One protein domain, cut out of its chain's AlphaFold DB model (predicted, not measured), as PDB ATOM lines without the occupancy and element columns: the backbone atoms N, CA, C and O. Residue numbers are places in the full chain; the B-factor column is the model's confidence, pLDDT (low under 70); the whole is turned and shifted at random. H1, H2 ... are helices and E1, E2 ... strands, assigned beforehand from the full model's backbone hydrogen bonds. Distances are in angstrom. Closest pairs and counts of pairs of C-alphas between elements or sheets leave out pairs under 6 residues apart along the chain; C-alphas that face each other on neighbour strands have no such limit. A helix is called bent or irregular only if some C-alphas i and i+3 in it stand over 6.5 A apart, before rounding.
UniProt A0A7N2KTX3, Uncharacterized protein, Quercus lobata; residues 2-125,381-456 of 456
ATOM      1  N   GLU A   2     212.525 164.100 136.864       70.19
ATOM      2  CA  GLU A   2     211.463 165.057 136.494       70.19
ATOM      3  C   GLU A   2     210.754 164.730 135.170       70.19
ATOM      4  O   GLU A   2     209.529 164.743 135.105       70.19
ATOM      5  N   ASP A   3     211.503 164.319 134.144       77.44
ATOM      6  CA  ASP A   3     210.943 164.016 132.820       77.44
ATOM      7  C   ASP A   3     210.018 162.775 132.817       77.44
ATOM      8  O   ASP A   3     209.015 162.712 132.104       77.44
ATOM      9  N   HIS A   4     210.293 161.800 133.694       77.94
ATOM     10  CA  HIS A   4     209.419 160.642 133.909       77.94
ATOM     11  C   HIS A   4     208.153 161.007 134.694       77.94
ATOM     12  O   HIS A   4     207.075 160.489 134.389       77.94
ATOM     13  N   ILE A   5     208.260 161.912 135.672       84.12
ATOM     14  CA  ILE A   5     207.113 162.409 136.445       84.12
ATOM     15  C   ILE A   5     206.175 163.200 135.527       84.12
ATOM     16  O   ILE A   5     204.968 162.954 135.529       84.12
ATOM     17  N   PHE A   6     206.720 164.071 134.673       86.69
ATOM     18  CA  PHE A   6     205.936 164.858 133.721       86.69
ATOM     19  C   PHE A   6     205.204 163.974 132.699       86.69
ATOM     20  O   PHE A   6     203.998 164.130 132.499       86.69
ATOM     21  N   LYS A   7     205.885 162.975 132.120       87.25
ATOM     22  CA  LYS A   7     205.261 161.993 131.212       87.25
ATOM     23  C   LYS A   7     204.150 161.197 131.899       87.25
ATOM     24  O   LYS A   7     203.077 161.023 131.325       87.25
ATOM     25  N   THR A   8     204.363 160.767 133.142       89.62
ATOM     26  CA  THR A   8     203.358 160.016 133.914       89.62
ATOM     27  C   THR A   8     202.129 160.875 134.235       89.62
ATOM     28  O   THR A   8     200.998 160.407 134.086       89.62
ATOM     29  N   LEU A   9     202.322 162.146 134.608       89.50
ATOM     30  CA  LEU A   9     201.234 163.104 134.844       89.50
ATOM     31  C   LEU A   9     200.453 163.410 133.563       89.50
ATOM     32  O   LEU A   9     199.222 163.450 133.594       89.50
ATOM     33  N   ALA A  10     201.146 163.577 132.435       90.75
ATOM     34  CA  ALA A  10     200.521 163.822 131.140       90.75
ATOM     35  C   ALA A  10     199.668 162.626 130.686       90.75
ATOM     36  O   ALA A  10     198.506 162.807 130.318       90.75
ATOM     37  N   ILE A  11     200.197 161.401 130.785       92.44
ATOM     38  CA  ILE A  11     199.461 160.168 130.457       92.44
ATOM     39  C   ILE A  11     198.252 159.997 131.383       92.44
ATOM     40  O   ILE A  11     197.145 159.748 130.906       92.44
ATOM     41  N   SER A  12     198.426 160.191 132.693       91.94
ATOM     42  CA  SER A  12     197.325 160.092 133.663       91.94
ATOM     43  C   SER A  12     196.226 161.114 133.369       91.94
ATOM     44  O   SER A  12     195.043 160.774 133.366       91.94
ATOM     45  N   SER A  13     196.607 162.352 133.044       92.44
ATOM     46  CA  SER A  13     195.667 163.411 132.664       92.44
ATOM     47  C   SER A  13     194.922 163.066 131.374       92.44
ATOM     48  O   SER A  13     193.701 163.208 131.315       92.44
ATOM     49  N   ALA A  14     195.619 162.545 130.362       93.62
ATOM     50  CA  ALA A  14     195.008 162.114 129.107       93.62
ATOM     51  C   ALA A  14     194.009 160.962 129.310       93.62
ATOM     52  O   ALA A  14     192.917 160.996 128.742       93.62
ATOM     53  N   ILE A  15     194.330 159.983 130.165       94.69
ATOM     54  CA  ILE A  15     193.417 158.885 130.525       94.69
ATOM     55  C   ILE A  15     192.165 159.429 131.221       94.69
ATOM     56  O   ILE A  15     191.053 159.021 130.883       94.69
ATOM     57  N   ILE A  16     192.316 160.375 132.153       94.69
ATOM     58  CA  ILE A  16     191.182 161.004 132.848       94.69
ATOM     59  C   ILE A  16     190.296 161.773 131.862       94.69
ATOM     60  O   ILE A  16     189.067 161.659 131.925       94.69
ATOM     61  N   VAL A  17     190.892 162.525 130.934       94.56
ATOM     62  CA  VAL A  17     190.154 163.253 129.892       94.56
ATOM     63  C   VAL A  17     189.413 162.277 128.984       94.56
ATOM     64  O   VAL A  17     188.209 162.435 128.787       94.56
ATOM     65  N   LEU A  18     190.077 161.228 128.495       95.19
ATOM     66  CA  LEU A  18     189.460 160.216 127.640       95.19
ATOM     67  C   LEU A  18     188.303 159.503 128.350       95.19
ATOM     68  O   LEU A  18     187.211 159.398 127.795       95.19
ATOM     69  N   TYR A  19     188.508 159.070 129.596       94.75
ATOM     70  CA  TYR A  19     187.457 158.471 130.418       94.75
ATOM     71  C   TYR A  19     186.271 159.426 130.595       94.75
ATOM     72  O   TYR A  19     185.115 159.018 130.460       94.75
ATOM     73  N   SER A  20     186.542 160.709 130.845       92.38
ATOM     74  CA  SER A  20     185.509 161.736 130.992       92.38
ATOM     75  C   SER A  20     184.719 161.924 129.698       92.38
ATOM     76  O   SER A  20     183.489 161.920 129.734       92.38
ATOM     77  N   VAL A  21     185.394 162.001 128.548       94.69
ATOM     78  CA  VAL A  21     184.757 162.103 127.226       94.69
ATOM     79  C   VAL A  21     183.894 160.873 126.942       94.69
ATOM     80  O   VAL A  21     182.720 161.023 126.604       94.69
ATOM     81  N   ILE A  22     184.419 159.662 127.151       95.19
ATOM     82  CA  ILE A  22     183.666 158.412 126.965       95.19
ATOM     83  C   ILE A  22     182.429 158.394 127.866       95.19
ATOM     84  O   ILE A  22     181.330 158.078 127.408       95.19
ATOM     85  N   ARG A  23     182.571 158.777 129.139       93.69
ATOM     86  CA  ARG A  23     181.458 158.823 130.094       93.69
ATOM     87  C   ARG A  23     180.395 159.844 129.685       93.69
ATOM     88  O   ARG A  23     179.203 159.561 129.824       93.69
ATOM     89  N   VAL A  24     180.803 161.002 129.168       91.88
ATOM     90  CA  VAL A  24     179.902 162.042 128.648       91.88
ATOM     91  C   VAL A  24     179.145 161.531 127.422       91.88
ATOM     92  O   VAL A  24     177.915 161.577 127.417       91.88
ATOM     93  N   VAL A  25     179.839 160.960 126.434       94.50
ATOM     94  CA  VAL A  25     179.220 160.373 125.231       94.50
ATOM     95  C   VAL A  25     178.255 159.248 125.608       94.50
ATOM     96  O   VAL A  25     177.118 159.210 125.135       94.50
ATOM     97  N   TYR A  26     178.657 158.367 126.521       95.00
ATOM     98  CA  TYR A  26     177.798 157.300 127.020       95.00
ATOM     99  C   TYR A  26     176.523 157.855 127.671       95.00
ATOM    100  O   TYR A  26     175.425 157.395 127.368       95.00
ATOM    101  N   THR A  27     176.655 158.856 128.543       91.50
ATOM    102  CA  THR A  27     175.540 159.395 129.337       91.50
ATOM    103  C   THR A  27     174.576 160.233 128.503       91.50
ATOM    104  O   THR A  27     173.366 160.147 128.701       91.50
ATOM    105  N   ILE A  28     175.097 161.043 127.583       92.88
ATOM    106  CA  ILE A  28     174.307 162.011 126.813       92.88
ATOM    107  C   ILE A  28     173.764 161.399 125.522       92.88
ATOM    108  O   ILE A  28     172.686 161.784 125.077       92.88
ATOM    109  N   TRP A  29     174.470 160.440 124.925       93.44
ATOM    110  CA  TRP A  29     174.099 159.878 123.629       93.44
ATOM    111  C   TRP A  29     173.687 158.411 123.737       93.44
ATOM    112  O   TRP A  29     172.532 158.069 123.471       93.44
ATOM    113  N   TRP A  30     174.608 157.522 124.111       95.50
ATOM    114  CA  TRP A  30     174.385 156.083 123.937       95.50
ATOM    115  C   TRP A  30     173.315 155.517 124.880       95.50
ATOM    116  O   TRP A  30     172.398 154.819 124.436       95.50
ATOM    117  N   LYS A  31     173.390 155.847 126.175       95.38
ATOM    118  CA  LYS A  31     172.459 155.362 127.203       95.38
ATOM    119  C   LYS A  31     171.008 155.778 126.912       95.38
ATOM    120  O   LYS A  31     170.169 154.877 126.891       95.38
ATOM    121  N   PRO A  32     170.683 157.056 126.626       95.88
ATOM    122  CA  PRO A  32     169.317 157.458 126.287       95.88
ATOM    123  C   PRO A  32     168.762 156.680 125.090       95.88
ATOM    124  O   PRO A  32     167.690 156.090 125.186       95.88
ATOM    125  N   ILE A  33     169.523 156.570 123.993       95.44
ATOM    126  CA  ILE A  33     169.087 155.828 122.797       95.44
ATOM    127  C   ILE A  33     168.846 154.348 123.112       95.44
ATOM    128  O   ILE A  33     167.844 153.780 122.671       95.44
ATOM    129  N   SER A  34     169.740 153.717 123.877       96.06
ATOM    130  CA  SER A  34     169.600 152.317 124.286       96.06
ATOM    131  C   SER A  34     168.329 152.091 125.109       96.06
ATOM    132  O   SER A  34     167.538 151.200 124.787       96.06
ATOM    133  N   LEU A  35     168.076 152.939 126.111       96.62
ATOM    134  CA  LEU A  35     166.867 152.869 126.935       96.62
ATOM    135  C   LEU A  35     165.596 153.089 126.104       96.62
ATOM    136  O   LEU A  35     164.641 152.322 126.219       96.62
ATOM    137  N   GLY A  36     165.602 154.080 125.208       96.38
ATOM    138  CA  GLY A  36     164.485 154.346 124.302       96.38
ATOM    139  C   GLY A  36     164.169 153.154 123.397       96.38
ATOM    140  O   GLY A  36     163.004 152.792 123.242       96.38
ATOM    141  N   LYS A  37     165.193 152.487 122.849       96.31
ATOM    142  CA  LYS A  37     165.018 151.259 122.053       96.31
ATOM    143  C   LYS A  37     164.409 150.123 122.880       96.31
ATOM    144  O   LYS A  37     163.526 149.434 122.381       96.31
ATOM    145  N   GLN A  38     164.850 149.925 124.124       96.38
ATOM    146  CA  GLN A  38     164.307 148.882 125.009       96.38
ATOM    147  C   GLN A  38     162.825 149.102 125.333       96.38
ATOM    148  O   GLN A  38     162.044 148.152 125.311       96.38
ATOM    149  N   LEU A  39     162.424 150.348 125.594       97.06
ATOM    150  CA  LEU A  39     161.025 150.696 125.855       97.06
ATOM    151  C   LEU A  39     160.161 150.530 124.594       97.06
ATOM    152  O   LEU A  39     159.098 149.919 124.644       97.06
ATOM    153  N   ARG A  40     160.650 150.977 123.431       96.94
ATOM    154  CA  ARG A  40     159.924 150.856 122.152       96.94
ATOM    155  C   ARG A  40     159.748 149.417 121.672       96.94
ATOM    156  O   ARG A  40     158.729 149.117 121.059       96.94
ATOM    157  N   LYS A  41     160.691 148.515 121.974       96.94
ATOM    158  CA  LYS A  41     160.562 147.073 121.673       96.94
ATOM    159  C   LYS A  41     159.335 146.428 122.327       96.94
ATOM    160  O   LYS A  41     158.876 145.403 121.846       96.94
ATOM    161  N   GLN A  42     158.809 147.032 123.389       95.69
ATOM    162  CA  GLN A  42     157.612 146.575 124.100       95.69
ATOM    163  C   GLN A  42     156.324 147.216 123.556       95.69
ATOM    164  O   GLN A  42     155.268 147.078 124.159       95.69
ATOM    165  N   GLY A  43     156.400 147.953 122.440       95.12
ATOM    166  CA  GLY A  43     155.252 148.619 121.821       95.12
ATOM    167  C   GLY A  43     154.956 150.024 122.352       95.12
ATOM    168  O   GLY A  43     154.032 150.666 121.857       95.12
ATOM    169  N   ILE A  44     155.743 150.541 123.306       96.50
ATOM    170  CA  ILE A  44     155.540 151.885 123.868       96.50
ATOM    171  C   ILE A  44     155.863 152.946 122.806       96.50
ATOM    172  O   ILE A  44     156.997 153.054 122.325       96.50
ATOM    173  N   ARG A  45     154.855 153.747 122.445       97.38
ATOM    174  CA  ARG A  45     154.955 154.835 121.458       97.38
ATOM    175  C   ARG A  45     155.231 156.175 122.140       97.38
ATOM    176  O   ARG A  45     155.018 156.321 123.337       97.38
ATOM    177  N   GLY A  46     155.731 157.149 121.383       97.00
ATOM    178  CA  GLY A  46     156.079 158.465 121.916       97.00
ATOM    179  C   GLY A  46     157.149 159.197 121.110       97.00
ATOM    180  O   GLY A  46     157.537 158.738 120.028       97.00
ATOM    181  N   THR A  47     157.667 160.296 121.655       96.94
ATOM    182  CA  THR A  47     158.654 161.179 121.011       96.94
ATOM    183  C   THR A  47     160.049 160.554 120.949       96.94
ATOM    184  O   THR A  47     160.438 159.683 121.740       96.94
ATOM    185  N   SER A  48     160.825 160.971 119.954       94.75
ATOM    186  CA  SER A  48     162.230 160.580 119.811       94.75
ATOM    187  C   SER A  48     163.125 161.434 120.703       94.75
ATOM    188  O   SER A  48     162.862 162.615 120.905       94.75
ATOM    189  N   TYR A  49     164.208 160.842 121.210       95.94
ATOM    190  CA  TYR A  49     165.176 161.559 122.035       95.94
ATOM    191  C   TYR A  49     165.837 162.695 121.240       95.94
ATOM    192  O   TYR A  49     166.448 162.451 120.198       95.94
ATOM    193  N   LYS A  50     165.741 163.922 121.760       94.50
ATOM    194  CA  LYS A  50     166.452 165.108 121.265       94.50
ATOM    195  C   LYS A  50     167.654 165.361 122.177       94.50
ATOM    196  O   LYS A  50     167.491 165.456 123.393       94.50
ATOM    197  N   LEU A  51     168.850 165.447 121.595       91.75
ATOM    198  CA  LEU A  51     170.116 165.532 122.329       91.75
ATOM    199  C   LEU A  51     170.083 166.643 123.398       91.75
ATOM    200  O   LEU A  51     169.672 167.765 123.106       91.75
ATOM    201  N   LEU A  52     170.533 166.324 124.620       84.88
ATOM    202  CA  LEU A  52     170.595 167.187 125.816       84.88
ATOM    203  C   LEU A  52     169.248 167.629 126.403       84.88
ATOM    204  O   LEU A  52     169.089 167.574 127.619       84.88
ATOM    205  N   TYR A  53     168.303 168.079 125.582       85.88
ATOM    206  CA  TYR A  53     167.077 168.736 126.045       85.88
ATOM    207  C   TYR A  53     165.883 167.785 126.180       85.88
ATOM    208  O   TYR A  53     164.959 168.077 126.944       85.88
ATOM    209  N   GLY A  54     165.872 166.662 125.457       92.06
ATOM    210  CA  GLY A  54     164.670 165.844 125.327       92.06
ATOM    211  C   GLY A  54     163.491 166.698 124.845       92.06
ATOM    212  O   GLY A  54     163.640 167.509 123.931       92.06
ATOM    213  N   ASP A  55     162.344 166.587 125.513       94.56
ATOM    214  CA  ASP A  55     161.136 167.349 125.177       94.56
ATOM    215  C   ASP A  55     160.962 168.625 126.018       94.56
ATOM    216  O   ASP A  55     159.908 169.254 125.988       94.56
ATOM    217  N   MET A  56     161.978 169.051 126.780       91.19
ATOM    218  CA  MET A  56     161.827 170.177 127.714       91.19
ATOM    219  C   MET A  56     161.481 171.502 127.026       91.19
ATOM    220  O   MET A  56     160.662 172.259 127.545       91.19
ATOM    221  N   LYS A  57     162.079 171.779 125.859       90.81
ATOM    222  CA  LYS A  57     161.806 173.008 125.098       90.81
ATOM    223  C   LYS A  57     160.358 173.041 124.602       90.81
ATOM    224  O   LYS A  57     159.654 174.008 124.865       90.81
ATOM    225  N   GLU A  58     159.920 171.952 123.977       92.75
ATOM    226  CA  GLU A  58     158.554 171.781 123.473       92.75
ATOM    227  C   GLU A  58     157.536 171.851 124.617       92.75
ATOM    228  O   GLU A  58     156.580 172.616 124.553       92.75
ATOM    229  N   SER A  59     157.800 171.165 125.734       92.88
ATOM    230  CA  SER A  59     156.953 171.247 126.925       92.88
ATOM    231  C   SER A  59     156.830 172.673 127.470       92.88
ATOM    232  O   SER A  59     155.757 173.046 127.947       92.88
ATOM    233  N   GLY A  60     157.906 173.463 127.428       91.69
ATOM    234  CA  GLY A  60     157.895 174.865 127.846       91.69
ATOM    235  C   GLY A  60     157.143 175.776 126.872       91.69
ATOM    236  O   GLY A  60     156.428 176.673 127.312       91.69
ATOM    237  N   GLU A  61     157.272 175.545 125.567       93.62
ATOM    238  CA  GLU A  61     156.547 176.275 124.516       93.62
ATOM    239  C   GLU A  61     155.041 176.014 124.595       93.62
ATOM    240  O   GLU A  61     154.268 176.971 124.660       93.62
ATOM    241  N   CYS A  62     154.629 174.749 124.727       94.38
ATOM    242  CA  CYS A  62     153.228 174.384 124.937       94.38
ATOM    243  C   CYS A  62     152.638 175.060 126.182       94.38
ATOM    244  O   CYS A  62     151.498 175.515 126.153       94.38
ATOM    245  N   MET A  63     153.404 175.151 127.277       92.50
ATOM    246  CA  MET A  63     152.944 175.819 128.499       92.50
ATOM    247  C   MET A  63     152.771 177.328 128.299       92.50
ATOM    248  O   MET A  63     151.761 177.895 128.707       92.50
ATOM    249  N   LYS A  64     153.734 177.982 127.635       93.12
ATOM    250  CA  LYS A  64     153.647 179.414 127.311       93.12
ATOM    251  C   LYS A  64     152.442 179.720 126.425       93.12
ATOM    252  O   LYS A  64     151.754 180.704 126.676       93.12
ATOM    253  N   GLU A  65     152.181 178.886 125.424       94.81
ATOM    254  CA  GLU A  65     151.021 179.042 124.544       94.81
ATOM    255  C   GLU A  65     149.698 178.802 125.286       94.81
ATOM    256  O   GLU A  65     148.738 179.549 125.114       94.81
ATOM    257  N   ALA A  66     149.636 177.779 126.139       93.88
ATOM    258  CA  ALA A  66     148.440 177.491 126.923       93.88
ATOM    259  C   ALA A  66     148.089 178.639 127.881       93.88
ATOM    260  O   ALA A  66     146.913 178.955 128.061       93.88
ATOM    261  N   TRP A  67     149.095 179.275 128.489       93.06
ATOM    262  CA  TRP A  67     148.902 180.358 129.457       93.06
ATOM    263  C   TRP A  67     148.729 181.743 128.828       93.06
ATOM    264  O   TRP A  67     148.235 182.634 129.515       93.06
ATOM    265  N   SER A  68     149.084 181.937 127.553       94.38
ATOM    266  CA  SER A  68     148.838 183.206 126.848       94.38
ATOM    267  C   SER A  68     147.363 183.421 126.498       94.38
ATOM    268  O   SER A  68     146.950 184.549 126.236       94.38
ATOM    269  N   LYS A  69     146.566 182.350 126.508       92.19
ATOM    270  CA  LYS A  69     145.123 182.372 126.252       92.19
ATOM    271  C   LYS A  69     144.355 182.440 127.582       92.19
ATOM    272  O   LYS A  69     144.820 181.862 128.573       92.19
ATOM    273  N   PRO A  70     143.190 183.109 127.643       89.75
ATOM    274  CA  PRO A  70     142.321 183.046 128.814       89.75
ATOM    275  C   PRO A  70     141.786 181.622 129.020       89.75
ATOM    276  O   PRO A  70     141.754 180.809 128.096       89.75
ATOM    277  N   MET A  71     141.390 181.308 130.252       87.88
ATOM    278  CA  MET A  71     140.776 180.025 130.581       87.88
ATOM    279  C   MET A  71     139.292 180.035 130.195       87.88
ATOM    280  O   MET A  71     138.592 181.004 130.477       87.88
ATOM    281  N   SER A  72     138.813 178.965 129.559       85.81
ATOM    282  CA  SER A  72     137.383 178.734 129.344       85.81
ATOM    283  C   SER A  72     136.677 178.438 130.666       85.81
ATOM    284  O   SER A  72     137.261 177.827 131.556       85.81
ATOM    285  N   LEU A  73     135.398 178.805 130.777       83.81
ATOM    286  CA  LEU A  73     134.567 178.524 131.960       83.81
ATOM    287  C   LEU A  73     134.076 177.063 132.038       83.81
ATOM    288  O   LEU A  73     133.118 176.772 132.739       83.81
ATOM    289  N   ASN A  74     134.713 176.146 131.308       88.88
ATOM    290  CA  ASN A  74     134.447 174.714 131.404       88.88
ATOM    291  C   ASN A  74     135.480 174.039 132.320       88.88
ATOM    292  O   ASN A  74     136.530 174.608 132.633       88.88
ATOM    293  N   HIS A  75     135.193 172.808 132.734       91.88
ATOM    294  CA  HIS A  75     136.050 172.069 133.662       91.88
ATOM    295  C   HIS A  75     137.182 171.275 132.970       91.88
ATOM    296  O   HIS A  75     138.030 170.685 133.643       91.88
ATOM    297  N   GLN A  76     137.306 171.387 131.639       90.88
ATOM    298  CA  GLN A  76     138.370 170.765 130.841       90.88
ATOM    299  C   GLN A  76     139.708 171.510 130.974       90.88
ATOM    300  O   GLN A  76     140.194 172.169 130.050       90.88
ATOM    301  N   ILE A  77     140.352 171.391 132.134       93.56
ATOM    302  CA  ILE A  77     141.569 172.156 132.448       93.56
ATOM    303  C   ILE A  77     142.873 171.468 132.030       93.56
ATOM    304  O   ILE A  77     143.921 172.116 131.967       93.56
ATOM    305  N   ALA A  78     142.840 170.170 131.714       93.06
ATOM    306  CA  ALA A  78     144.028 169.391 131.350       93.06
ATOM    307  C   ALA A  78     144.869 170.010 130.209       93.06
ATOM    308  O   ALA A  78     146.094 170.101 130.378       93.06
ATOM    309  N   PRO A  79     144.277 170.524 129.106       93.69
ATOM    310  CA  PRO A  79     145.030 171.192 128.044       93.69
ATOM    311  C   PRO A  79     145.714 172.486 128.497       93.69
ATOM    312  O   PRO A  79     146.707 172.885 127.899       93.69
ATOM    313  N   ARG A  80     145.217 173.150 129.548       93.69
ATOM    314  CA  ARG A  80     145.821 174.374 130.094       93.69
ATOM    315  C   ARG A  80     146.913 174.077 131.118       93.69
ATOM    316  O   ARG A  80     147.950 174.737 131.140       93.69
ATOM    317  N   VAL A  81     146.657 173.111 131.993       92.88
ATOM    318  CA  VAL A  81     147.490 172.819 133.167       92.88
ATOM    319  C   VAL A  81     148.671 171.917 132.822       92.88
ATOM    320  O   VAL A  81     149.741 172.026 133.416       92.88
ATOM    321  N   SER A  82     148.506 171.000 131.870       93.88
ATOM    322  CA  SER A  82     149.560 170.074 131.441       93.88
ATOM    323  C   SER A  82     149.479 169.800 129.932       93.88
ATOM    324  O   SER A  82     149.347 168.641 129.527       93.88
ATOM    325  N   PRO A  83     149.593 170.846 129.083       95.38
ATOM    326  CA  PRO A  83     149.359 170.762 127.638       95.38
ATOM    327  C   PRO A  83     150.200 169.684 126.956       95.38
ATOM    328  O   PRO A  83     149.681 168.887 126.180       95.38
ATOM    329  N   PHE A  84     151.493 169.618 127.283       95.81
ATOM    330  CA  PHE A  84     152.405 168.645 126.685       95.81
ATOM    331  C   PHE A  84     151.998 167.202 127.007       95.81
ATOM    332  O   PHE A  84     151.881 166.374 126.108       95.81
ATOM    333  N   PHE A  85     151.712 166.888 128.276       95.62
ATOM    334  CA  PHE A  85     151.275 165.540 128.652       95.62
ATOM    335  C   PHE A  85     149.906 165.195 128.064       95.62
ATOM    336  O   PHE A  85     149.694 164.053 127.661       95.62
ATOM    337  N   TYR A  86     149.008 166.175 127.960       95.44
ATOM    338  CA  TYR A  86     147.701 165.996 127.336       95.44
ATOM    339  C   TYR A  86     147.845 165.630 125.850       95.44
ATOM    340  O   TYR A  86     147.259 164.648 125.391       95.44
ATOM    341  N   GLN A  87     148.698 166.345 125.109       96.12
ATOM    342  CA  GLN A  87     149.007 166.035 123.708       96.12
ATOM    343  C   GLN A  87     149.674 164.663 123.554       96.12
ATOM    344  O   GLN A  87     149.296 163.891 122.674       96.12
ATOM    345  N   MET A  88     150.623 164.325 124.429       96.94
ATOM    346  CA  MET A  88     151.275 163.012 124.423       96.94
ATOM    347  C   MET A  88     150.271 161.875 124.615       96.94
ATOM    348  O   MET A  88     150.296 160.900 123.863       96.94
ATOM    349  N   MET A  89     149.355 162.021 125.572       94.31
ATOM    350  CA  MET A  89     148.304 161.038 125.820       94.31
ATOM    351  C   MET A  89     147.351 160.915 124.625       94.31
ATOM    352  O   MET A  89     147.022 159.802 124.221       94.31
ATOM    353  N   LYS A  90     146.947 162.040 124.024       94.38
ATOM    354  CA  LYS A  90     146.066 162.055 122.848       94.38
ATOM    355  C   LYS A  90     146.708 161.378 121.632       94.38
ATOM    356  O   LYS A  90     146.038 160.635 120.924       94.38
ATOM    357  N   ASN A  91     147.998 161.613 121.407       96.69
ATOM    358  CA  ASN A  91     148.699 161.148 120.208       96.69
ATOM    359  C   ASN A  91     149.227 159.711 120.331       96.69
ATOM    360  O   ASN A  91     149.319 159.000 119.332       96.69
ATOM    361  N   TYR A  92     149.606 159.284 121.538       96.81
ATOM    362  CA  TYR A  92     150.313 158.016 121.756       96.81
ATOM    363  C   TYR A  92     149.619 157.068 122.742       96.81
ATOM    364  O   TYR A  92     150.043 155.919 122.859       96.81
ATOM    365  N   GLY A  93     148.547 157.507 123.405       94.81
ATOM    366  CA  GLY A  93     147.763 156.717 124.352       94.81
ATOM    367  C   GLY A  93     148.168 156.901 125.819       94.81
ATOM    368  O   GLY A  93     149.077 157.660 126.162       94.81
ATOM    369  N   LYS A  94     147.472 156.171 126.705       94.12
ATOM    370  CA  LYS A  94     147.608 156.260 128.173       94.12
ATOM    371  C   LYS A  94     148.991 155.878 128.703       94.12
ATOM    372  O   LYS A  94     149.353 156.308 129.793       94.12
ATOM    373  N   VAL A  95     149.757 155.093 127.946       96.69
ATOM    374  CA  VAL A  95     151.158 154.779 128.242       96.69
ATOM    375  C   VAL A  95     152.009 155.282 127.087       96.69
ATOM    376  O   VAL A  95     151.998 154.697 126.004       96.69
ATOM    377  N   SER A  96     152.735 156.375 127.306       97.62
ATOM    378  CA  SER A  96     153.512 157.028 126.249       97.62
ATOM    379  C   SER A  96     154.897 157.470 126.710       97.62
ATOM    380  O   SER A  96     155.131 157.788 127.874       97.62
ATOM    381  N   LEU A  97     155.845 157.457 125.776       97.94
ATOM    382  CA  LEU A  97     157.243 157.803 126.002       97.94
ATOM    383  C   LEU A  97     157.509 159.272 125.657       97.94
ATOM    384  O   LEU A  97     157.272 159.711 124.537       97.94
ATOM    385  N   SER A  98     158.080 159.999 126.605       97.38
ATOM    386  CA  SER A  98     158.649 161.338 126.438       97.38
ATOM    387  C   SER A  98     160.072 161.379 127.000       97.38
ATOM    388  O   SER A  98     160.589 160.363 127.480       97.38
ATOM    389  N   TRP A  99     160.721 162.539 126.956       96.00
ATOM    390  CA  TRP A  99     162.099 162.716 127.408       96.00
ATOM    391  C   TRP A  99     162.254 163.936 128.307       96.00
ATOM    392  O   TRP A  99     161.800 165.033 127.979       96.00
ATOM    393  N   ARG A 100     162.972 163.760 129.418       91.62
ATOM    394  CA  ARG A 100     163.473 164.857 130.251       91.62
ATOM    395  C   ARG A 100     164.989 164.815 130.248       91.62
ATOM    396  O   ARG A 100     165.567 163.892 130.814       91.62
ATOM    397  N   GLU A 101     165.629 165.826 129.671       90.12
ATOM    398  CA  GLU A 101     167.085 165.824 129.508       90.12
ATOM    399  C   GLU A 101     167.523 164.511 128.823       90.12
ATOM    400  O   GLU A 101     166.948 164.115 127.813       90.12
ATOM    401  N   THR A 102     168.471 163.778 129.410       91.94
ATOM    402  CA  THR A 102     168.949 162.466 128.953       91.94
ATOM    403  C   THR A 102     168.113 161.286 129.473       91.94
ATOM    404  O   THR A 102     168.444 160.126 129.218       91.94
ATOM    405  N   ARG A 103     167.036 161.536 130.228       93.25
ATOM    406  CA  ARG A 103     166.220 160.494 130.864       93.25
ATOM    407  C   ARG A 103     164.939 160.221 130.071       93.25
ATOM    408  O   ARG A 103     164.179 161.156 129.807       93.25
ATOM    409  N   PRO A 104     164.656 158.954 129.719       96.38
ATOM    410  CA  PRO A 104     163.340 158.582 129.217       96.38
ATOM    411  C   PRO A 104     162.294 158.755 130.320       96.38
ATOM    412  O   PRO A 104     162.563 158.522 131.502       96.38
ATOM    413  N   ARG A 105     161.091 159.141 129.915       96.50
ATOM    414  CA  ARG A 105     159.973 159.443 130.797       96.50
ATOM    415  C   ARG A 105     158.706 158.765 130.293       96.50
ATOM    416  O   ARG A 105     158.198 159.119 129.233       96.50
ATOM    417  N   LEU A 106     158.179 157.820 131.058       97.69
ATOM    418  CA  LEU A 106     156.907 157.167 130.774       97.69
ATOM    419  C   LEU A 106     155.767 157.958 131.410       97.69
ATOM    420  O   LEU A 106     155.722 158.106 132.627       97.69
ATOM    421  N   ILE A 107     154.854 158.466 130.593       97.88
ATOM    422  CA  ILE A 107     153.574 159.014 131.040       97.88
ATOM    423  C   ILE A 107     152.621 157.834 131.169       97.88
ATOM    424  O   ILE A 107     152.422 157.110 130.196       97.88
ATOM    425  N   ILE A 108     152.085 157.621 132.368       97.25
ATOM    426  CA  ILE A 108     151.261 156.464 132.721       97.25
ATOM    427  C   ILE A 108     149.948 156.993 133.298       97.25
ATOM    428  O   ILE A 108     149.863 157.280 134.486       97.25
ATOM    429  N   ALA A 109     148.945 157.140 132.436       95.50
ATOM    430  CA  ALA A 109     147.582 157.576 132.750       95.50
ATOM    431  C   ALA A 109     146.606 156.382 132.828       95.50
ATOM    432  O   ALA A 109     145.446 156.479 132.431       95.50
ATOM    433  N   ASP A 110     147.104 155.227 133.271       94.81
ATOM    434  CA  ASP A 110     146.314 154.022 133.512       94.81
ATOM    435  C   ASP A 110     146.181 153.790 135.032       94.81
ATOM    436  O   ASP A 110     147.215 153.708 135.708       94.81
ATOM    437  N   PRO A 111     144.951 153.702 135.582       94.38
ATOM    438  CA  PRO A 111     144.734 153.575 137.023       94.38
ATOM    439  C   PRO A 111     145.426 152.362 137.651       94.38
ATOM    440  O   PRO A 111     146.034 152.488 138.716       94.38
ATOM    441  N   GLU A 112     145.387 151.199 136.992       95.00
ATOM    442  CA  GLU A 112     145.960 149.968 137.541       95.00
ATOM    443  C   GLU A 112     147.484 150.029 137.562       95.00
ATOM    444  O   GLU A 112     148.109 149.703 138.575       95.00
ATOM    445  N   LEU A 113     148.105 150.523 136.490       96.00
ATOM    446  CA  LEU A 113     149.554 150.728 136.470       96.00
ATOM    447  C   LEU A 113     149.996 151.769 137.507       96.00
ATOM    448  O   LEU A 113     150.992 151.555 138.201       96.00
ATOM    449  N   MET A 114     149.252 152.871 137.656       96.19
ATOM    450  CA  MET A 114     149.518 153.875 138.690       96.19
ATOM    451  C   MET A 114     149.415 153.278 140.095       96.19
ATOM    452  O   MET A 114     150.299 153.516 140.922       96.19
ATOM    453  N   ARG A 115     148.389 152.461 140.361       95.81
ATOM    454  CA  ARG A 115     148.222 151.752 141.635       95.81
ATOM    455  C   ARG A 115     149.405 150.831 141.917       95.81
ATOM    456  O   ARG A 115     149.935 150.874 143.023       95.81
ATOM    457  N   LEU A 116     149.851 150.044 140.935       95.81
ATOM    458  CA  LEU A 116     151.011 149.157 141.082       95.81
ATOM    459  C   LEU A 116     152.299 149.932 141.401       95.81
ATOM    460  O   LEU A 116     153.049 149.522 142.282       95.81
ATOM    461  N   ILE A 117     152.532 151.069 140.736       96.19
ATOM    462  CA  ILE A 117     153.692 151.940 140.994       96.19
ATOM    463  C   ILE A 117     153.643 152.534 142.404       96.19
ATOM    464  O   ILE A 117     154.650 152.565 143.108       96.19
ATOM    465  N   LEU A 118     152.487 153.060 142.812       94.94
ATOM    466  CA  LEU A 118     152.339 153.761 144.089       94.94
ATOM    467  C   LEU A 118     152.271 152.809 145.288       94.94
ATOM    468  O   LEU A 118     152.632 153.213 146.392       94.94
ATOM    469  N   ALA A 119     151.836 151.567 145.075       93.94
ATOM    470  CA  ALA A 119     151.787 150.520 146.090       93.94
ATOM    471  C   ALA A 119     153.095 149.715 146.206       93.94
ATOM    472  O   ALA A 119     153.146 148.762 146.990       93.94
ATOM    473  N   ASP A 120     154.135 150.069 145.447       91.62
ATOM    474  CA  ASP A 120     155.422 149.384 145.495       91.62
ATOM    475  C   ASP A 120     156.063 149.467 146.890       91.62
ATOM    476  O   ASP A 120     156.396 150.539 147.397       91.62
ATOM    477  N   LYS A 121     156.269 148.297 147.501       86.31
ATOM    478  CA  LYS A 121     156.944 148.145 148.797       86.31
ATOM    479  C   LYS A 121     158.420 147.772 148.653       86.31
ATOM    480  O   LYS A 121     159.146 147.811 149.643       86.31
ATOM    481  N   ASN A 122     158.863 147.409 147.448       87.19
ATOM    482  CA  ASN A 122     160.217 146.920 147.196       87.19
ATOM    483  C   ASN A 122     161.231 148.057 146.996       87.19
ATOM    484  O   ASN A 122     162.436 147.793 146.991       87.19
ATOM    485  N   GLY A 123     160.764 149.301 146.849       89.31
ATOM    486  CA  GLY A 123     161.617 150.468 146.622       89.31
ATOM    487  C   GLY A 123     162.168 150.535 145.196       89.31
ATOM    488  O   GLY A 123     163.231 151.119 144.968       89.31
ATOM    489  N   ASP A 124     161.465 149.923 144.245       92.56
ATOM    490  CA  ASP A 124     161.757 149.981 142.814       92.56
ATOM    491  C   ASP A 124     161.472 151.379 142.264       92.56
ATOM    492  O   ASP A 124     162.235 151.878 141.430       92.56
ATOM    493  N   PHE A 125     160.405 152.007 142.770       94.62
ATOM    494  CA  PHE A 125     159.952 153.342 142.394       94.62
ATOM    495  C   PHE A 125     160.234 154.348 143.503       94.62
ATOM    496  O   PHE A 125     159.507 154.443 144.489       94.62
ATOM    497  N   ASP A 381     131.465 173.259 166.403       69.19
ATOM    498  CA  ASP A 381     132.093 172.203 167.196       69.19
ATOM    499  C   ASP A 381     132.725 171.169 166.253       69.19
ATOM    500  O   ASP A 381     132.237 170.946 165.143       69.19
ATOM    501  N   PHE A 382     133.804 170.518 166.678       69.12
ATOM    502  CA  PHE A 382     134.504 169.518 165.873       69.12
ATOM    503  C   PHE A 382     133.598 168.332 165.524       69.12
ATOM    504  O   PHE A 382     133.661 167.806 164.414       69.12
ATOM    505  N   GLU A 383     132.724 167.915 166.444       74.88
ATOM    506  CA  GLU A 383     131.751 166.858 166.154       74.88
ATOM    507  C   GLU A 383     130.787 167.260 165.041       74.88
ATOM    508  O   GLU A 383     130.461 166.427 164.199       74.88
ATOM    509  N   ALA A 384     130.391 168.534 164.975       78.56
ATOM    510  CA  ALA A 384     129.505 169.034 163.931       78.56
ATOM    511  C   ALA A 384     130.131 168.890 162.533       78.56
ATOM    512  O   ALA A 384     129.426 168.531 161.596       78.56
ATOM    513  N   ILE A 385     131.453 169.068 162.403       80.94
ATOM    514  CA  ILE A 385     132.175 168.941 161.123       80.94
ATOM    515  C   ILE A 385     131.985 167.547 160.507       80.94
ATOM    516  O   ILE A 385     131.757 167.441 159.306       80.94
ATOM    517  N   ASN A 386     131.994 166.482 161.317       83.12
ATOM    518  CA  ASN A 386     131.810 165.107 160.824       83.12
ATOM    519  C   ASN A 386     130.394 164.834 160.285       83.12
ATOM    520  O   ASN A 386     130.165 163.802 159.658       83.12
ATOM    521  N   HIS A 387     129.440 165.732 160.541       88.81
ATOM    522  CA  HIS A 387     128.059 165.618 160.081       88.81
ATOM    523  C   HIS A 387     127.767 166.475 158.836       88.81
ATOM    524  O   HIS A 387     126.640 166.431 158.341       88.81
ATOM    525  N   LEU A 388     128.753 167.227 158.324       93.00
ATOM    526  CA  LEU A 388     128.628 168.077 157.131       93.00
ATOM    527  C   LEU A 388     128.892 167.286 155.837       93.00
ATOM    528  O   LEU A 388     129.887 167.503 155.143       93.00
ATOM    529  N   LYS A 389     128.014 166.328 155.530       95.44
ATOM    530  CA  LYS A 389     128.151 165.421 154.381       95.44
ATOM    531  C   LYS A 389     128.129 166.163 153.044       95.44
ATOM    532  O   LYS A 389     128.948 165.866 152.182       95.44
ATOM    533  N   ILE A 390     127.226 167.128 152.873       97.50
ATOM    534  CA  ILE A 390     127.104 167.928 151.646       97.50
ATOM    535  C   ILE A 390     128.361 168.759 151.423       97.50
ATOM    536  O   ILE A 390     128.914 168.749 150.323       97.50
ATOM    537  N   VAL A 391     128.867 169.417 152.467       96.88
ATOM    538  CA  VAL A 391     130.137 170.152 152.371       96.88
ATOM    539  C   VAL A 391     131.286 169.210 151.995       96.88
ATOM    540  O   VAL A 391     132.090 169.549 151.128       96.88
ATOM    541  N   THR A 392     131.362 168.014 152.588       96.88
ATOM    542  CA  THR A 392     132.384 167.014 152.238       96.88
ATOM    543  C   THR A 392     132.289 166.563 150.777       96.88
ATOM    544  O   THR A 392     133.315 166.531 150.098       96.88
ATOM    545  N   MET A 393     131.085 166.278 150.273       98.19
ATOM    546  CA  MET A 393     130.852 165.932 148.864       98.19
ATOM    547  C   MET A 393     131.338 167.037 147.919       98.19
ATOM    548  O   MET A 393     132.069 166.763 146.968       98.19
ATOM    549  N   ILE A 394     130.995 168.294 148.220       98.62
ATOM    550  CA  ILE A 394     131.434 169.465 147.450       98.62
ATOM    551  C   ILE A 394     132.961 169.541 147.416       98.62
ATOM    552  O   ILE A 394     133.543 169.653 146.342       98.62
ATOM    553  N   LEU A 395     133.629 169.447 148.570       98.19
ATOM    554  CA  LEU A 395     135.091 169.531 148.640       98.19
ATOM    555  C   LEU A 395     135.779 168.396 147.868       98.19
ATOM    556  O   LEU A 395     136.811 168.625 147.236       98.19
ATOM    557  N   HIS A 396     135.224 167.182 147.896       98.31
ATOM    558  CA  HIS A 396     135.750 166.061 147.120       98.31
ATOM    559  C   HIS A 396     135.578 166.258 145.614       98.31
ATOM    560  O   HIS A 396     136.531 166.022 144.870       98.31
ATOM    561  N   GLU A 397     134.432 166.770 145.171       98.38
ATOM    562  CA  GLU A 397     134.209 167.073 143.755       98.38
ATOM    563  C   GLU A 397     135.091 168.231 143.265       98.38
ATOM    564  O   GLU A 397     135.668 168.162 142.177       98.38
ATOM    565  N   VAL A 398     135.318 169.251 144.100       98.19
ATOM    566  CA  VAL A 398     136.295 170.314 143.809       98.19
ATOM    567  C   VAL A 398     137.703 169.726 143.673       98.19
ATOM    568  O   VAL A 398     138.412 170.067 142.732       98.19
ATOM    569  N   LEU A 399     138.126 168.828 144.571       97.88
ATOM    570  CA  LEU A 399     139.436 168.164 144.483       97.88
ATOM    571  C   LEU A 399     139.560 167.248 143.262       97.88
ATOM    572  O   LEU A 399     140.667 167.071 142.745       97.88
ATOM    573  N   ARG A 400     138.450 166.663 142.801       97.75
ATOM    574  CA  ARG A 400     138.415 165.899 141.556       97.75
ATOM    575  C   ARG A 400     138.707 166.823 140.374       97.75
ATOM    576  O   ARG A 400     139.680 166.583 139.664       97.75
ATOM    577  N   LEU A 401     137.934 167.895 140.214       96.69
ATOM    578  CA  LEU A 401     138.053 168.821 139.081       96.69
ATOM    579  C   LEU A 401     139.328 169.680 139.117       96.69
ATOM    580  O   LEU A 401     139.969 169.891 138.090       96.69
ATOM    581  N   TYR A 402     139.718 170.154 140.300       96.75
ATOM    582  CA  TYR A 402     140.792 171.127 140.510       96.75
ATOM    583  C   TYR A 402     141.801 170.670 141.581       96.75
ATOM    584  O   TYR A 402     141.984 171.344 142.601       96.75
ATOM    585  N   PRO A 403     142.499 169.535 141.383       95.81
ATOM    586  CA  PRO A 403     143.466 169.036 142.354       95.81
ATOM    587  C   PRO A 403     144.689 169.969 142.438       95.81
ATOM    588  O   PRO A 403     145.356 170.179 141.422       95.81
ATOM    589  N   PRO A 404     145.088 170.452 143.635       94.31
ATOM    590  CA  PRO A 404     146.292 171.278 143.777       94.31
ATOM    591  C   PRO A 404     147.584 170.564 143.336       94.31
ATOM    592  O   PRO A 404     148.533 171.196 142.874       94.31
ATOM    593  N   ALA A 405     147.625 169.231 143.456       92.25
ATOM    594  CA  ALA A 405     148.737 168.387 143.026       92.25
ATOM    595  C   ALA A 405     148.339 167.540 141.804       92.25
ATOM    596  O   ALA A 405     147.795 166.445 141.926       92.25
ATOM    597  N   VAL A 406     148.646 168.045 140.610       95.38
ATOM    598  CA  VAL A 406     148.140 167.499 139.334       95.38
ATOM    599  C   VAL A 406     148.931 166.308 138.790       95.38
ATOM    600  O   VAL A 406     148.494 165.633 137.858       95.38
ATOM    601  N   THR A 407     150.133 166.053 139.307       95.19
ATOM    602  CA  THR A 407     151.039 165.015 138.799       95.19
ATOM    603  C   THR A 407     151.938 164.482 139.906       95.19
ATOM    604  O   THR A 407     152.502 165.250 140.684       95.19
ATOM    605  N   ILE A 408     152.132 163.164 139.927       95.81
ATOM    606  CA  ILE A 408     153.098 162.487 140.793       95.81
ATOM    607  C   ILE A 408     154.247 161.959 139.933       95.81
ATOM    608  O   ILE A 408     154.032 161.390 138.865       95.81
ATOM    609  N   PHE A 409     155.481 162.124 140.408       94.75
ATOM    610  CA  PHE A 409     156.673 161.631 139.722       94.75
ATOM    611  C   PHE A 409     157.313 160.467 140.482       94.75
ATOM    612  O   PHE A 409     157.421 160.493 141.714       94.75
ATOM    613  N   ARG A 410     157.777 159.465 139.739       96.50
ATOM    614  CA  ARG A 410     158.588 158.344 140.226       96.50
ATOM    615  C   ARG A 410     159.781 158.097 139.307       96.50
ATOM    616  O   ARG A 410     159.836 158.630 138.203       96.50
ATOM    617  N   HIS A 411     160.736 157.310 139.773       96.12
ATOM    618  CA  HIS A 411     161.959 156.965 139.067       96.12
ATOM    619  C   HIS A 411     162.363 155.532 139.388       96.12
ATOM    620  O   HIS A 411     162.306 155.119 140.547       96.12
ATOM    621  N   THR A 412     162.781 154.786 138.368       96.50
ATOM    622  CA  THR A 412     163.226 153.402 138.533       96.50
ATOM    623  C   THR A 412     164.702 153.332 138.914       96.50
ATOM    624  O   THR A 412     165.581 153.697 138.134       96.50
ATOM    625  N   ASN A 413     165.008 152.797 140.095       92.31
ATOM    626  CA  ASN A 413     166.405 152.593 140.515       92.31
ATOM    627  C   ASN A 413     167.029 151.320 139.939       92.31
ATOM    628  O   ASN A 413     168.246 151.224 139.775       92.31
ATOM    629  N   ARG A 414     166.193 150.333 139.624       94.50
ATOM    630  CA  ARG A 414     166.583 149.055 139.030       94.50
ATOM    631  C   ARG A 414     165.590 148.665 137.945       94.50
ATOM    632  O   ARG A 414     164.521 149.258 137.830       94.50
ATOM    633  N   LYS A 415     165.962 147.670 137.139       96.38
ATOM    634  CA  LYS A 415     165.021 147.053 136.203       96.38
ATOM    635  C   LYS A 415     163.865 146.443 137.002       96.38
ATOM    636  O   LYS A 415     164.119 145.690 137.937       96.38
ATOM    637  N   THR A 416     162.636 146.767 136.629       95.00
ATOM    638  CA  THR A 416     161.414 146.350 137.330       95.00
ATOM    639  C   THR A 416     160.306 146.037 136.326       95.00
ATOM    640  O   THR A 416     160.375 146.466 135.173       95.00
ATOM    641  N   ASN A 417     159.309 145.260 136.741       93.88
ATOM    642  CA  ASN A 417     158.189 144.851 135.899       93.88
ATOM    643  C   ASN A 417     156.883 145.447 136.434       93.88
ATOM    644  O   ASN A 417     156.568 145.265 137.608       93.88
ATOM    645  N   ILE A 418     156.090 146.088 135.574       92.88
ATOM    646  CA  ILE A 418     154.749 146.586 135.916       92.88
ATOM    647  C   ILE A 418     153.778 146.251 134.799       92.88
ATOM    648  O   ILE A 418     154.005 146.642 133.657       92.88
ATOM    649  N   GLY A 419     152.689 145.548 135.121       88.75
ATOM    650  CA  GLY A 419     151.635 145.241 134.148       88.75
ATOM    651  C   GLY A 419     152.163 144.565 132.880       88.75
ATOM    652  O   GLY A 419     151.771 144.926 131.778       88.75
ATOM    653  N   GLY A 420     153.129 143.652 133.027       90.75
ATOM    654  CA  GLY A 420     153.788 142.970 131.907       90.75
ATOM    655  C   GLY A 420     154.880 143.780 131.190       90.75
ATOM    656  O   GLY A 420     155.590 143.220 130.360       90.75
ATOM    657  N   MET A 421     155.074 145.059 131.526       94.25
ATOM    658  CA  MET A 421     156.141 145.894 130.967       94.25
ATOM    659  C   MET A 421     157.406 145.822 131.819       94.25
ATOM    660  O   MET A 421     157.385 146.114 133.011       94.25
ATOM    661  N   SER A 422     158.529 145.509 131.186       96.38
ATOM    662  CA  SER A 422     159.867 145.565 131.769       96.38
ATOM    663  C   SER A 422     160.446 146.974 131.624       96.38
ATOM    664  O   SER A 422     160.952 147.348 130.560       96.38
ATOM    665  N   ILE A 423     160.455 147.741 132.708       96.69
ATOM    666  CA  ILE A 423     160.996 149.101 132.763       96.69
ATOM    667  C   ILE A 423     162.464 149.044 133.220       96.69
ATOM    668  O   ILE A 423     162.744 148.570 134.323       96.69
ATOM    669  N   PRO A 424     163.435 149.502 132.405       96.56
ATOM    670  CA  PRO A 424     164.838 149.568 132.813       96.56
ATOM    671  C   PRO A 424     165.080 150.535 133.982       96.56
ATOM    672  O   PRO A 424     164.253 151.395 134.275       96.56
ATOM    673  N   ALA A 425     166.260 150.452 134.599       96.00
ATOM    674  CA  ALA A 425     166.723 151.463 135.549       96.00
ATOM    675  C   ALA A 425     166.966 152.818 134.855       96.00
ATOM    676  O   ALA A 425     167.461 152.866 133.723       96.00
ATOM    677  N   GLY A 426     166.706 153.918 135.557       95.25
ATOM    678  CA  GLY A 426     166.936 155.272 135.062       95.25
ATOM    679  C   GLY A 426     165.780 155.863 134.252       95.25
ATOM    680  O   GLY A 426     166.013 156.803 133.492       95.25
ATOM    681  N   VAL A 427     164.569 155.313 134.379       96.81
ATOM    682  CA  VAL A 427     163.356 155.783 133.694       96.81
ATOM    683  C   VAL A 427     162.503 156.585 134.673       96.81
ATOM    684  O   VAL A 427     162.161 156.103 135.753       96.81
ATOM    685  N   ASP A 428     162.137 157.808 134.292       96.75
ATOM    686  CA  ASP A 428     161.158 158.601 135.036       96.75
ATOM    687  C   ASP A 428     159.739 158.099 134.704       96.75
ATOM    688  O   ASP A 428     159.418 157.835 133.549       96.75
ATOM    689  N   CYS A 429     158.861 158.006 135.696       97.44
ATOM    690  CA  CYS A 429     157.438 157.719 135.527       97.44
ATOM    691  C   CYS A 429     156.628 158.950 135.948       97.44
ATOM    692  O   CYS A 429     156.805 159.475 137.050       97.44
ATOM    693  N   VAL A 430     155.753 159.419 135.067       97.44
ATOM    694  CA  VAL A 430     154.822 160.527 135.288       97.44
ATOM    695  C   VAL A 430     153.432 159.952 135.440       97.44
ATOM    696  O   VAL A 430     152.942 159.275 134.540       97.44
ATOM    697  N   LEU A 431     152.806 160.253 136.570       97.62
ATOM    698  CA  LEU A 431     151.486 159.771 136.942       97.62
ATOM    699  C   LEU A 431     150.546 160.990 137.001       97.62
ATOM    700  O   LEU A 431     150.520 161.692 138.020       97.62
ATOM    701  N   PRO A 432     149.866 161.340 135.893       96.56
ATOM    702  CA  PRO A 432     149.039 162.538 135.808       96.56
ATOM    703  C   PRO A 432     147.704 162.323 136.536       96.56
ATOM    704  O   PRO A 432     146.740 161.830 135.958       96.56
ATOM    705  N   VAL A 433     147.649 162.721 137.810       96.19
ATOM    706  CA  VAL A 433     146.454 162.628 138.670       96.19
ATOM    707  C   VAL A 433     145.257 163.322 138.023       96.19
ATOM    708  O   VAL A 433     144.178 162.744 137.954       96.19
ATOM    709  N   LEU A 434     145.477 164.517 137.467       95.75
ATOM    710  CA  LEU A 434     144.437 165.280 136.778       95.75
ATOM    711  C   LEU A 434     143.775 164.475 135.650       95.75
ATOM    712  O   LEU A 434     142.571 164.559 135.460       95.75
ATOM    713  N   PHE A 435     144.534 163.657 134.916       94.62
ATOM    714  CA  PHE A 435     143.973 162.914 133.785       94.62
ATOM    715  C   PHE A 435     143.135 161.727 134.246       94.62
ATOM    716  O   PHE A 435     142.184 161.374 133.563       94.62
ATOM    717  N   LEU A 436     143.453 161.136 135.405       94.00
ATOM    718  CA  LEU A 436     142.584 160.135 136.022       94.00
ATOM    719  C   LEU A 436     141.288 160.755 136.543       94.00
ATOM    720  O   LEU A 436     140.228 160.149 136.428       94.00
ATOM    721  N   HIS A 437     141.369 161.952 137.121       95.62
ATOM    722  CA  HIS A 437     140.198 162.667 137.627       95.62
ATOM    723  C   HIS A 437     139.255 163.153 136.511       95.62
ATOM    724  O   HIS A 437     138.067 163.353 136.768       95.62
ATOM    725  N   SER A 438     139.776 163.295 135.289       93.06
ATOM    726  CA  SER A 438     139.031 163.654 134.075       93.06
ATOM    727  C   SER A 438     138.813 162.470 133.114       93.06
ATOM    728  O   SER A 438     138.490 162.685 131.950       93.06
ATOM    729  N   ASP A 439     139.030 161.216 133.540       93.25
ATOM    730  CA  ASP A 439     138.825 160.042 132.676       93.25
ATOM    731  C   ASP A 439     137.352 159.594 132.702       93.25
ATOM    732  O   ASP A 439     136.898 159.104 133.744       93.25
ATOM    733  N   PRO A 440     136.615 159.650 131.573       93.88
ATOM    734  CA  PRO A 440     135.225 159.201 131.525       93.88
ATOM    735  C   PRO A 440     135.052 157.726 131.898       93.88
ATOM    736  O   PRO A 440     134.010 157.328 132.410       93.88
ATOM    737  N   LYS A 441     136.085 156.893 131.702       92.88
ATOM    738  CA  LYS A 441     136.038 155.481 132.119       92.88
ATOM    739  C   LYS A 441     136.016 155.308 133.636       92.88
ATOM    740  O   LYS A 441     135.584 154.262 134.105       92.88
ATOM    741  N   CYS A 442     136.534 156.287 134.377       92.25
ATOM    742  CA  CYS A 442     136.567 156.260 135.836       92.25
ATOM    743  C   CYS A 442     135.354 156.971 136.447       92.25
ATOM    744  O   CYS A 442     134.893 156.556 137.503       92.25
ATOM    745  N   TRP A 443     134.852 158.025 135.794       95.00
ATOM    746  CA  TRP A 443     133.897 158.960 136.405       95.00
ATOM    747  C   TRP A 443     132.554 159.098 135.683       95.00
ATOM    748  O   TRP A 443     131.676 159.764 136.224       95.00
ATOM    749  N   GLY A 444     132.375 158.462 134.522       94.88
ATOM    750  CA  GLY A 444     131.170 158.584 133.697       94.88
ATOM    751  C   GLY A 444     131.307 159.615 132.572       94.88
ATOM    752  O   GLY A 444     132.313 160.312 132.454       94.88
ATOM    753  N   GLU A 445     130.298 159.690 131.704       95.00
ATOM    754  CA  GLU A 445     130.283 160.620 130.559       95.00
ATOM    755  C   GLU A 445     130.181 162.090 130.992       95.00
ATOM    756  O   GLU A 445     130.701 162.981 130.325       95.00
ATOM    757  N   ASP A 446     129.590 162.325 132.157       95.00
ATOM    758  CA  ASP A 446     129.398 163.611 132.824       95.00
ATOM    759  C   ASP A 446     130.615 164.030 133.682       95.00
ATOM    760  O   ASP A 446     130.522 164.899 134.546       95.00
ATOM    761  N   VAL A 447     131.794 163.440 133.444       95.38
ATOM    762  CA  VAL A 447     133.048 163.729 134.174       95.38
ATOM    763  C   VAL A 447     133.451 165.208 134.153       95.38
ATOM    764  O   VAL A 447     134.129 165.682 135.065       95.38
ATOM    765  N   GLU A 448     133.037 165.953 133.134       93.38
ATOM    766  CA  GLU A 448     133.322 167.384 133.012       93.38
ATOM    767  C   GLU A 448     132.270 168.268 133.693       93.38
ATOM    768  O   GLU A 448     132.372 169.486 133.601       93.38
ATOM    769  N   GLU A 449     131.267 167.693 134.360       95.25
ATOM    770  CA  GLU A 449     130.264 168.421 135.139       95.25
ATOM    771  C   GLU A 449     130.657 168.482 136.619       95.25
ATOM    772  O   GLU A 449     131.257 167.549 137.158       95.25
ATOM    773  N   PHE A 450     130.285 169.573 137.291       96.94
ATOM    774  CA  PHE A 450     130.366 169.666 138.746       96.94
ATOM    775  C   PHE A 450     129.177 168.938 139.381       96.94
ATOM    776  O   PHE A 450     128.080 169.490 139.494       96.94
ATOM    777  N   ASN A 451     129.403 167.695 139.809       96.81
ATOM    778  CA  ASN A 451     128.383 166.854 140.428       96.81
ATOM    779  C   ASN A 451     128.864 166.259 141.768       96.81
ATOM    780  O   ASN A 451     129.379 165.138 141.810       96.81
ATOM    781  N   PRO A 452     128.667 166.978 142.890       98.06
ATOM    782  CA  PRO A 452     128.972 166.473 144.228       98.06
ATOM    783  C   PRO A 452     128.285 165.151 144.613       98.06
ATOM    784  O   PRO A 452     128.836 164.428 145.441       98.06
ATOM    785  N   GLU A 453     127.139 164.780 144.021       96.94
ATOM    786  CA  GLU A 453     126.433 163.526 144.367       96.94
ATOM    787  C   GLU A 453     127.236 162.268 144.021       96.94
ATOM    788  O   GLU A 453     126.966 161.207 144.576       96.94
ATOM    789  N   ARG A 454     128.292 162.371 143.201       95.50
ATOM    790  CA  ARG A 454     129.236 161.261 142.969       95.50
ATOM    791  C   ARG A 454     129.885 160.730 144.252       95.50
ATOM    792  O   ARG A 454     130.389 159.609 144.255       95.50
ATOM    793  N   PHE A 455     129.913 161.538 145.313       96.56
ATOM    794  CA  PHE A 455     130.528 161.220 146.602       96.56
ATOM    795  C   PHE A 455     129.505 160.992 147.732       96.56
ATOM    796  O   PHE A 455     129.881 161.090 148.903       96.56
ATOM    797  N   SER A 456     128.233 160.731 147.399       91.56
ATOM    798  CA  SER A 456     127.129 160.541 148.361       91.56
ATOM    799  C   SER A 456     127.252 159.331 149.276       91.56
ATOM    800  O   SER A 456     127.683 158.271 148.769       91.56
TER     801      SER A 456
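AT A GLANCE: This is residues 2 to 125 and 381 to 456 of the 456 residues of an uncharacterized protein of Quercus lobata (UniProt A0A7N2KTX3). A long helical arm, residues 2 to 25 of H1, sticks out from a body built on a strongly twisted four-stranded sheet with helices on both faces. H1b and H5 cover one face and H4 the other, H2 packs on H4, the small hairpin E4 and E5 sits by H5, H7 and H10 pack together on the side of the body away from the arm, and residues 381 to 388 with H6 stick out beyond them at the far end. The printed part has 200 residues, with ten named helices and six named strands in the order H1 H2 H3 H4 E1 E2 H5 H6 H7 E3 E4 E5 E6 H8 H9 H10; the class is mixed. The mixed sheet has the order E1 E2 E6 E3. The whole is loose, with a radius of gyration of the C-alphas of 23.1 A and spans of 87 by 40 by 38 A.

IN THESE COORDINATES: H1, residues 2 to 40, begins at C-alpha 2 (211.463, 165.057, 136.494); by its hydrogen bonds it was assigned as one helix, but it is bent, with C-alphas 28 and 31 6.9 A apart. Its arms are H1a, residues 2 to 28, 38.5 A long, and H1b, residues 31 to 40. Then come H2, 56 to 68, 18.4 A; H3, 78 to 81; H4, 83 to 92; E1, 95 to 100, 16.0 A; E2, 103 to 108; and H5, 111 to 118. After the cut follow H6, 382 to 385; H7, 389 to 401, 18.5 A; E3, 408 to 412; E4, 416 to 418; E5, 421 to 423; E6, 428 to 431; H8, 433 to 437; H9, 440 to 443; and H10, 452 to 455, with C-alpha 455 at (130.528, 161.220, 146.602).

HOW THE PARTS SIT: E1 and E2 form an antiparallel hairpin, with N 98 and O 105 2.8 A apart; E2 and E6 are parallel, N 106 and O 428 2.8 A; E6 and E3 are antiparallel, N 410 and O 429 2.9 A. Three layers, helices on both faces of a sheet, are made by H1b, at a height of 9.3 A over the sheet, and H5, at 9.1 A, on one face and H4, at 8.8 A, on the other. H4 touches H2, the closest C-alphas being those of Phe 84 and Ser 59, 5.2 A. H3 touches H2 with residues 63 to 67 of H2 alone, closest at Arg 80 and Ala 66, C-alphas 5.2 A apart. The hairpin E4 and E5 has N 418 and O 421 2.9 A apart; the C-alphas of Leu 113 in H5 and Ile 418, the closest of H5 and E4, are 6.7 A apart. H8 only just grazes the sheet and touches H7, closest at C-alphas 437 and 400, 5.4 A. H7 touches H10, closest at C-alphas 393 and 452, 5.0 A; H9 is close to H8 but not clearly touching, at 7.2 A. Every O i to N i+4 pair is within hydrogen-bond range in H1a, H1b, H2, H4, H5, H7 and H8.

THE WHOLE: The C-alphas of Asp 3 and Ala 384, the farthest apart, are 87.3 A apart. Residues 126 to 380 are not printed, and C-alphas 125 and 381 are 41.8 A apart across the cut. The link H1 to H2 is long, 15 residues. Residues 381 to 388, of which 382 to 385 belong to H6, stand free; residues 381 to 382 have pLDDT under 70.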